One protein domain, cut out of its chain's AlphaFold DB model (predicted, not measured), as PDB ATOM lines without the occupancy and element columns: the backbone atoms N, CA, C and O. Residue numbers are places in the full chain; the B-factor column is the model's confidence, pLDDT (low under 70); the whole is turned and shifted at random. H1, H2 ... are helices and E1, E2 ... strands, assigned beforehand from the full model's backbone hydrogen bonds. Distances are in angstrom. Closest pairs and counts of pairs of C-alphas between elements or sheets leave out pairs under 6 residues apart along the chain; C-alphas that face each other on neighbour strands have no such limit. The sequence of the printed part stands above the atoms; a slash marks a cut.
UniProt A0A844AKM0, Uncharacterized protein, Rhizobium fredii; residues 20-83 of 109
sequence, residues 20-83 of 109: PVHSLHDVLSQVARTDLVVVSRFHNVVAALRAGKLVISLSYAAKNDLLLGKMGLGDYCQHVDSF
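Overview. This is residues 20 to 83 of the 109 residues of an uncharacterized protein of Rhizobium fredii (UniProt A0A844AKM0). A small sheet of three parallel strands, in the order E1 E2 E3, has helices H2 and H3 over one face and no helix over the other, two layers in all, while H1 packs on H2 at the E1 side. The printed part has 64 residues, with H1 E1 H2 E2 H3 E3 along the chain, a mixed class. It is compact and rounded, with a radius of gyration of the C-alphas of 11.4 A and spans of 28 by 21 by 19 A.

Arrangement. Start at H1, residues 24 to 32, which touches H2, residues 42 to 50, at a steep tilt of 52 degrees; their closest C-alphas, Leu 28 and Ala 47, are 5.7 A apart. Next, E1, residues 36 to 39, is parallel to E2, residues 54 to 59, with N 37 and O 54 within hydrogen-bond range at 2.9 A. H2 is on the sheet at a height of 8.8 A, over E2 and only just over E1, where 3 of its C-alphas fall; its closest C-alphas to E2 are Ala 48 and Val 55, 6.2 A. H3, residues 62 to 70, is on the same face at 9.4 A. E3, residues 77 to 79, is parallel to E2, with N 78 and O 57 at 2.8 A. E1, H2, E2 and E2, H3, E3 are strand-helix-strand units, a helix between parallel neighbours, with right-handed crossovers. In H1, H2 and H3 every O i to N i+4 pair is within hydrogen-bond range.

Along the chain. Find C-alpha 24 at (4.266, 3.467, 14.638); H1 runs 12.3 A from there. H2 spans 12.5 A, E2 15.7 A and H3 12.3 A; E3 ends at C-alpha 79, (20.306, -2.748, 31.290).

Size, cuts and confidence. The farthest C-alphas, Pro 20 and Lys 70, are 31.1 A apart. The printed part has no cut and no long link. Confidence is under 70 at residues 59 to 78 and 80 to 83.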
ATOM      1  N   PRO A  20      -2.656  -5.528  19.686       83.38
ATOM      2  CA  PRO A  20      -1.725  -5.614  18.571       83.38
ATOM      3  C   PRO A  20      -1.386  -4.227  18.023       83.38
ATOM      4  O   PRO A  20      -2.246  -3.357  17.908       83.38
ATOM      5  N   VAL A  21      -0.123  -4.043  17.654       83.56
ATOM      6  CA  VAL A  21       0.386  -2.817  17.041       83.56
ATOM      7  C   VAL A  21       0.895  -3.181  15.653       83.56
ATOM      8  O   VAL A  21       1.759  -4.051  15.518       83.56
ATOM      9  N   HIS A  22       0.387  -2.506  14.624       87.50
ATOM     10  CA  HIS A  22       0.767  -2.749  13.231       87.50
ATOM     11  C   HIS A  22       1.511  -1.564  12.608       87.50
ATOM     12  O   HIS A  22       2.115  -1.702  11.545       87.50
ATOM     13  N   SER A  23       1.521  -0.415  13.284       83.31
ATOM     14  CA  SER A  23       2.199   0.795  12.834       83.31
ATOM     15  C   SER A  23       2.824   1.587  13.988       83.31
ATOM     16  O   SER A  23       2.480   1.420  15.156       83.31
ATOM     17  N   LEU A  24       3.731   2.513  13.660       77.81
ATOM     18  CA  LEU A  24       4.266   3.467  14.638       77.81
ATOM     19  C   LEU A  24       3.174   4.388  15.208       77.81
ATOM     20  O   LEU A  24       3.265   4.810  16.359       77.81
ATOM     21  N   HIS A  25       2.146   4.697  14.413       81.94
ATOM     22  CA  HIS A  25       1.010   5.489  14.871       81.94
ATOM     23  C   HIS A  25       0.238   4.763  15.980       81.94
ATOM     24  O   HIS A  25      -0.111   5.384  16.981       81.94
ATOM     25  N   ASP A  26       0.070   3.446  15.861       83.81
ATOM     26  CA  ASP A  26      -0.583   2.636  16.894       83.81
ATOM     27  C   ASP A  26       0.226   2.677  18.199       83.81
ATOM     28  O   ASP A  26      -0.346   2.878  19.269       83.81
ATOM     29  N   VAL A  27       1.564   2.592  18.118       80.75
ATOM     30  CA  VAL A  27       2.445   2.729  19.295       80.75
ATOM     31  C   VAL A  27       2.236   4.082  19.967       80.75
ATOM     32  O   VAL A  27       2.040   4.138  21.176       80.75
ATOM     33  N   LEU A  28       2.269   5.171  19.194       80.81
ATOM     34  CA  LEU A  28       2.097   6.530  19.715       80.81
ATOM     35  C   LEU A  28       0.744   6.702  20.414       80.81
ATOM     36  O   LEU A  28       0.693   7.258  21.511       80.81
ATOM     37  N   SER A  29      -0.330   6.186  19.815       84.06
ATOM     38  CA  SER A  29      -1.678   6.235  20.384       84.06
ATOM     39  C   SER A  29      -1.780   5.459  21.696       84.06
ATOM     40  O   SER A  29      -2.377   5.947  22.655       84.06
ATOM     41  N   GLN A  30      -1.160   4.280  21.788       85.25
ATOM     42  CA  GLN A  30      -1.145   3.513  23.034       85.25
ATOM     43  C   GLN A  30      -0.303   4.199  24.117       85.25
ATOM     44  O   GLN A  30      -0.765   4.343  25.247       85.25
ATOM     45  N   VAL A  31       0.889   4.683  23.759       84.38
ATOM     46  CA  VAL A  31       1.805   5.418  24.645       84.38
ATOM     47  C   VAL A  31       1.149   6.679  25.217       84.38
ATOM     48  O   VAL A  31       1.300   6.973  26.403       84.38
ATOM     49  N   ALA A  32       0.356   7.403  24.424       82.81
ATOM     50  CA  ALA A  32      -0.340   8.608  24.878       82.81
ATOM     51  C   ALA A  32      -1.283   8.363  26.075       82.81
ATOM     52  O   ALA A  32      -1.477   9.270  26.887       82.81
ATOM     53  N   ARG A  33      -1.817   7.141  26.223       84.75
ATOM     54  CA  ARG A  33      -2.734   6.742  27.309       84.75
ATOM     55  C   ARG A  33      -2.029   6.344  28.611       84.75
ATOM     56  O   ARG A  33      -2.701   5.961  29.559       84.75
ATOM     57  N   THR A  34      -0.700   6.393  28.650       83.69
ATOM     58  CA  THR A  34       0.099   5.936  29.797       83.69
ATOM     59  C   THR A  34       0.763   7.097  30.529       83.69
ATOM     60  O   THR A  34       1.017   8.148  29.933       83.69
ATOM     61  N   ASP A  35       1.057   6.897  31.813       80.25
ATOM     62  CA  ASP A  35       1.844   7.832  32.631       80.25
ATOM     63  C   ASP A  35       3.349   7.505  32.580       80.25
ATOM     64  O   ASP A  35       4.190   8.405  32.586       80.25
ATOM     65  N   LEU A  36       3.680   6.215  32.453       80.19
ATOM     66  CA  LEU A  36       5.029   5.652  32.369       80.19
ATOM     67  C   LEU A  36       5.068   4.580  31.275       80.19
ATOM     68  O   LEU A  36       4.167   3.746  31.190       80.19
ATOM     69  N   VAL A  37       6.147   4.548  30.490       83.81
ATOM     70  CA  VAL A  37       6.390   3.490  29.503       83.81
ATOM     71  C   VAL A  37       7.716   2.796  29.778       83.81
ATOM     72  O   VAL A  37       8.765   3.437  29.825       83.81
ATOM     73  N   VAL A  38       7.688   1.470  29.884       83.94
ATOM     74  CA  VAL A  38       8.896   0.637  29.923       83.94
ATOM     75  C   VAL A  38       9.076  -0.005  28.554       83.94
ATOM     76  O   VAL A  38       8.192  -0.713  28.072       83.94
ATOM     77  N   VAL A  39      10.193   0.272  27.881       83.56
ATOM     78  CA  VAL A  39      10.372  -0.102  26.470       83.56
ATOM     79  C   VAL A  39      11.757  -0.658  26.189       83.56
ATOM     80  O   VAL A  39      12.762  -0.135  26.653       83.56
ATOM     81  N   SER A  40      11.828  -1.696  25.359       77.81
ATOM     82  CA  SER A  40      13.094  -2.336  24.983       77.81
ATOM     83  C   SER A  40      13.653  -1.911  23.623       77.81
ATOM     84  O   SER A  40      14.791  -2.226  23.282       77.81
ATOM     85  N   ARG A  41      12.856  -1.206  22.807       75.62
ATOM     86  CA  ARG A  41      13.214  -0.811  21.436       75.62
ATOM     87  C   ARG A  41      13.317   0.704  21.302       75.62
ATOM     88  O   ARG A  41      12.404   1.423  21.698       75.62
ATOM     89  N   PHE A  42      14.369   1.173  20.631       74.88
ATOM     90  CA  PHE A  42      14.662   2.600  20.436       74.88
ATOM     91  C   PHE A  42      13.488   3.420  19.870       74.88
ATOM     92  O   PHE A  42      13.192   4.501  20.368       74.88
ATOM     93  N   HIS A  43      12.762   2.906  18.873       77.06
ATOM     94  CA  HIS A  43      11.625   3.626  18.281       77.06
ATOM     95  C   HIS A  43      10.498   3.907  19.288       77.06
ATOM     96  O   HIS A  43       9.832   4.935  19.188       77.06
ATOM     97  N   ASN A  44      10.328   3.041  20.290       80.06
ATOM     98  CA  ASN A  44       9.340   3.241  21.346       80.06
ATOM     99  C   ASN A  44       9.821   4.287  22.362       80.06
ATOM    100  O   ASN A  44       9.000   5.024  22.900       80.06
ATOM    101  N   VAL A  45      11.139   4.408  22.565       80.12
ATOM    102  CA  VAL A  45      11.724   5.501  23.358       80.12
ATOM    103  C   VAL A  45      11.432   6.841  22.693       80.12
ATOM    104  O   VAL A  45      10.891   7.746  23.322       80.12
ATOM    105  N   VAL A  46      11.709   6.955  21.391       79.31
ATOM    106  CA  VAL A  46      11.423   8.177  20.622       79.31
ATOM    107  C   VAL A  46       9.928   8.511  20.640       79.31
ATOM    108  O   VAL A  46       9.566   9.680  20.769       79.31
ATOM    109  N   ALA A  47       9.058   7.502  20.537       78.75
ATOM    110  CA  ALA A  47       7.613   7.682  20.610       78.75
ATOM    111  C   ALA A  47       7.160   8.229  21.976       78.75
ATOM    112  O   ALA A  47       6.403   9.199  22.018       78.75
ATOM    113  N   ALA A  48       7.667   7.668  23.078       80.81
ATOM    114  CA  ALA A  48       7.374   8.128  24.436       80.81
ATOM    115  C   ALA A  48       7.826   9.571  24.672       80.81
ATOM    116  O   ALA A  48       7.038  10.394  25.137       80.81
ATOM    117  N   LEU A  49       9.042   9.916  24.246       79.81
ATOM    118  CA  LEU A  49       9.566  11.277  24.382       79.81
ATOM    119  C   LEU A  49       8.766  12.290  23.560       79.81
ATOM    120  O   LEU A  49       8.444  13.366  24.057       79.81
ATOM    121  N   ARG A  50       8.382  11.943  22.322       75.94
ATOM    122  CA  ARG A  50       7.509  12.800  21.500       75.94
ATOM    123  C   ARG A  50       6.133  13.008  22.124       75.94
ATOM    124  O   ARG A  50       5.554  14.073  21.940       75.94
ATOM    125  N   ALA A  51       5.624  12.012  22.839       77.88
ATOM    126  CA  ALA A  51       4.361  12.089  23.561       77.88
ATOM    127  C   ALA A  51       4.492  12.748  24.952       77.88
ATOM    128  O   ALA A  51       3.502  12.815  25.679       77.88
ATOM    129  N   GLY A  52       5.688  13.222  25.333       77.38
ATOM    130  CA  GLY A  52       5.946  13.832  26.640       77.38
ATOM    131  C   GLY A  52       5.793  12.853  27.807       77.38
ATOM    132  O   GLY A  52       5.440  13.266  28.908       77.38
ATOM    133  N   LYS A  53       5.990  11.553  27.557       79.88
ATOM    134  CA  LYS A  53       5.811  10.487  28.545       79.88
ATOM    135  C   LYS A  53       7.128  10.116  29.203       79.88
ATOM    136  O   LYS A  53       8.175  10.109  28.554       79.88
ATOM    137  N   LEU A  54       7.048   9.755  30.483       75.12
ATOM    138  CA  LEU A  54       8.179   9.187  31.199       75.12
ATOM    139  C   LEU A  54       8.521   7.830  30.585       75.12
ATOM    140  O   LEU A  54       7.639   6.995  30.373       75.12
ATOM    141  N   VAL A  55       9.800   7.621  30.288       80.12
ATOM    142  CA  VAL A  55      10.272   6.408  29.628       80.12
ATOM    143  C   VAL A  55      11.414   5.781  30.409       80.12
ATOM    144  O   VAL A  55      12.383   6.456  30.735       80.12
ATOM    145  N   ILE A  56      11.304   4.483  30.679       80.00
ATOM    146  CA  ILE A  56      12.410   3.644  31.145       80.00
ATOM    147  C   ILE A  56      12.802   2.760  29.968       80.00
ATOM    148  O   ILE A  56      12.010   1.933  29.500       80.00
ATOM    149  N   SER A  57      14.017   2.943  29.456       80.06
ATOM    150  CA  SER A  57      14.518   2.083  28.391       80.06
ATOM    151  C   SER A  57      15.191   0.854  28.992       80.06
ATOM    152  O   SER A  57      16.177   0.985  29.704       80.06
ATOM    153  N   LEU A  58      14.692  -0.336  28.653       77.44
ATOM    154  CA  LEU A  58      15.360  -1.609  28.914       77.44
ATOM    155  C   LEU A  58      16.308  -1.919  27.765       77.44
ATOM    156  O   LEU A  58      15.903  -2.435  26.721       77.44
ATOM    157  N   SER A  59      17.567  -1.551  27.924       68.38
ATOM    158  CA  SER A  59      18.583  -1.810  26.917       68.38
ATOM    159  C   SER A  59      19.074  -3.253  27.001       68.38
ATOM    160  O   SER A  59      19.337  -3.778  28.081       68.38
ATOM    161  N   TYR A  60      19.181  -3.891  25.837       63.12
ATOM    162  CA  TYR A  60      19.720  -5.247  25.673       63.12
ATOM    163  C   TYR A  60      21.116  -5.235  25.032       63.12
ATOM    164  O   TYR A  60      21.711  -6.290  24.832       63.12
ATOM    165  N   ALA A  61      21.621  -4.068  24.608       62.84
ATOM    166  CA  ALA A  61      22.870  -3.979  23.859       62.84
ATOM    167  C   ALA A  61      23.584  -2.646  24.098       62.84
ATOM    168  O   ALA A  61      22.985  -1.585  23.925       62.84
ATOM    169  N   ALA A  62      24.901  -2.709  24.308       59.34
ATOM    170  CA  ALA A  62      25.777  -1.550  24.519       59.34
ATOM    171  C   ALA A  62      25.637  -0.447  23.448       59.34
ATOM    172  O   ALA A  62      25.841   0.735  23.714       59.34
ATOM    173  N   LYS A  63      25.250  -0.811  22.215       60.75
ATOM    174  CA  LYS A  63      24.974   0.153  21.138       60.75
ATOM    175  C   LYS A  63      23.765   1.043  21.448       60.75
ATOM    176  O   LYS A  63      23.774   2.211  21.073       60.75
ATOM    177  N   ASN A  64      22.740   0.494  22.091       56.25
ATOM    178  CA  ASN A  64      21.531   1.213  22.472       56.25
ATOM    179  C   ASN A  64      21.808   2.138  23.671       56.25
ATOM    180  O   ASN A  64      21.407   3.297  23.627       56.25
ATOM    181  N   ASP A  65      22.614   1.690  24.643       62.06
ATOM    182  CA  ASP A  65      23.084   2.525  25.767       62.06
ATOM    183  C   ASP A  65      23.876   3.737  25.280       62.06
ATOM    184  O   ASP A  65      23.646   4.867  25.702       62.06
ATOM    185  N   LEU A  66      24.780   3.520  24.323       62.50
ATOM    186  CA  LEU A  66      25.627   4.579  23.782       62.50
ATOM    187  C   LEU A  66      24.826   5.601  22.960       62.50
ATOM    188  O   LEU A  66      25.186   6.775  22.908       62.50
ATOM    189  N   LEU A  67      23.739   5.170  22.314       65.06
ATOM    190  CA  LEU A  67      22.851   6.041  21.542       65.06
ATOM    191  C   LEU A  67      21.921   6.846  22.459       65.06
ATOM    192  O   LEU A  67      21.727   8.035  22.225       65.06
ATOM    193  N   LEU A  68      21.406   6.224  23.524       64.75
ATOM    194  CA  LEU A  68      20.574   6.877  24.539       64.75
ATOM    195  C   LEU A  68      21.387   7.839  25.414       64.75
ATOM    196  O   LEU A  68      20.952   8.966  25.643       64.75
ATOM    197  N   GLY A  69      22.609   7.462  25.798       61.28
ATOM    198  CA  GLY A  69      23.547   8.341  26.498       61.28
ATOM    199  C   GLY A  69      23.898   9.587  25.681       61.28
ATOM    200  O   GLY A  69      23.867  10.698  26.202       61.28
ATOM    201  N   LYS A  70      24.117   9.441  24.366       60.06
ATOM    202  CA  LYS A  70      24.325  10.582  23.451       60.06
ATOM    203  C   LYS A  70      23.105  11.499  23.307       60.06
ATOM    204  O   LYS A  70      23.269  12.642  22.896       60.06
ATOM    205  N   MET A  71      21.909  11.012  23.630       62.81
ATOM    206  CA  MET A  71      20.655  11.774  23.590       62.81
ATOM    207  C   MET A  71      20.290  12.382  24.957       62.81
ATOM    208  O   MET A  71      19.207  12.942  25.094       62.81
ATOM    209  N   GLY A  72      21.168  12.271  25.967       63.00
ATOM    210  CA  GLY A  72      20.915  12.771  27.325       63.00
ATOM    211  C   GLY A  72      19.952  11.904  28.144       63.00
ATOM    212  O   GLY A  72      19.436  12.356  29.157       63.00
ATOM    213  N   LEU A  73      19.699  10.665  27.713       63.12
ATOM    214  CA  LEU A  73      18.749   9.736  28.337       63.12
ATOM    215  C   LEU A  73      19.445   8.631  29.143       63.12
ATOM    216  O   LEU A  73      18.816   7.631  29.479       63.12
ATOM    217  N   GLY A  74      20.744   8.790  29.423       62.72
ATOM    218  CA  GLY A  74      21.548   7.795  30.137       62.72
ATOM    219  C   GLY A  74      20.958   7.426  31.498       62.72
ATOM    220  O   GLY A  74      20.841   6.243  31.798       62.72
ATOM    221  N   ASP A  75      20.476   8.418  32.248       63.12
ATOM    222  CA  ASP A  75      19.878   8.230  33.581       63.12
ATOM    223  C   ASP A  75      18.542   7.462  33.552       63.12
ATOM    224  O   ASP A  75      18.086   6.952  34.574       63.12
ATOM    225  N   TYR A  76      17.922   7.342  32.372       61.66
ATOM    226  CA  TYR A  76      16.661   6.627  32.144       61.66
ATOM    227  C   TYR A  76      16.860   5.302  31.386       61.66
ATOM    228  O   TYR A  76      15.892   4.661  30.961       61.66
ATOM    229  N   CYS A  77      18.116   4.888  31.194       67.62
ATOM    230  CA  CYS A  77      18.484   3.643  30.541       67.62
ATOM    231  C   CYS A  77      18.897   2.613  31.593       67.62
ATOM    232  O   CYS A  77      19.864   2.811  32.323       67.62
ATOM    233  N   GLN A  78      18.173   1.498  31.662       69.25
ATOM    234  CA  GLN A  78      18.520   0.372  32.520       69.25
ATOM    235  C   GLN A  78      18.847  -0.843  31.661       69.25
ATOM    236  O   GLN A  78      18.129  -1.170  30.714       69.25
ATOM    237  N   HIS A  79      19.948  -1.517  31.979       70.06
ATOM    238  CA  HIS A  79      20.306  -2.748  31.290       70.06
ATOM    239  C   HIS A  79      19.397  -3.879  31.771       70.06
ATOM    240  O   HIS A  79      19.192  -4.027  32.978       70.06
ATOM    241  N   VAL A  80      18.869  -4.680  30.843       68.38
ATOM    242  CA  VAL A  80      17.901  -5.747  31.154       68.38
ATOM    243  C   VAL A  80      18.428  -6.742  32.193       68.38
ATOM    244  O   VAL A  80      17.689  -7.126  33.089       68.38
ATOM    245  N   ASP A  81      19.714  -7.099  32.127       66.06
ATOM    246  CA  ASP A  81      20.323  -8.075  33.047       66.06
ATOM    247  C   ASP A  81      20.491  -7.545  34.480       66.06
ATOM    248  O   ASP A  81      20.656  -8.320  35.417       66.06
ATOM    249  N   SER A  82      20.455  -6.223  34.654       66.19
ATOM    250  CA  SER A  82      20.521  -5.554  35.960       66.19
ATOM    251  C   SER A  82      19.182  -4.950  36.385       66.19
ATOM    252  O   SER A  82      19.115  -4.279  37.412       66.19
ATOM    253  N   PHE A  83      18.133  -5.121  35.575       65.62
ATOM    254  CA  PHE A  83      16.831  -4.521  35.826       65.62
ATOM    255  C   PHE A  83      16.125  -5.242  36.977       65.62
ATOM    256  O   PHE A  83      15.811  -6.427  36.873       65.62
TER     257      PHE A  83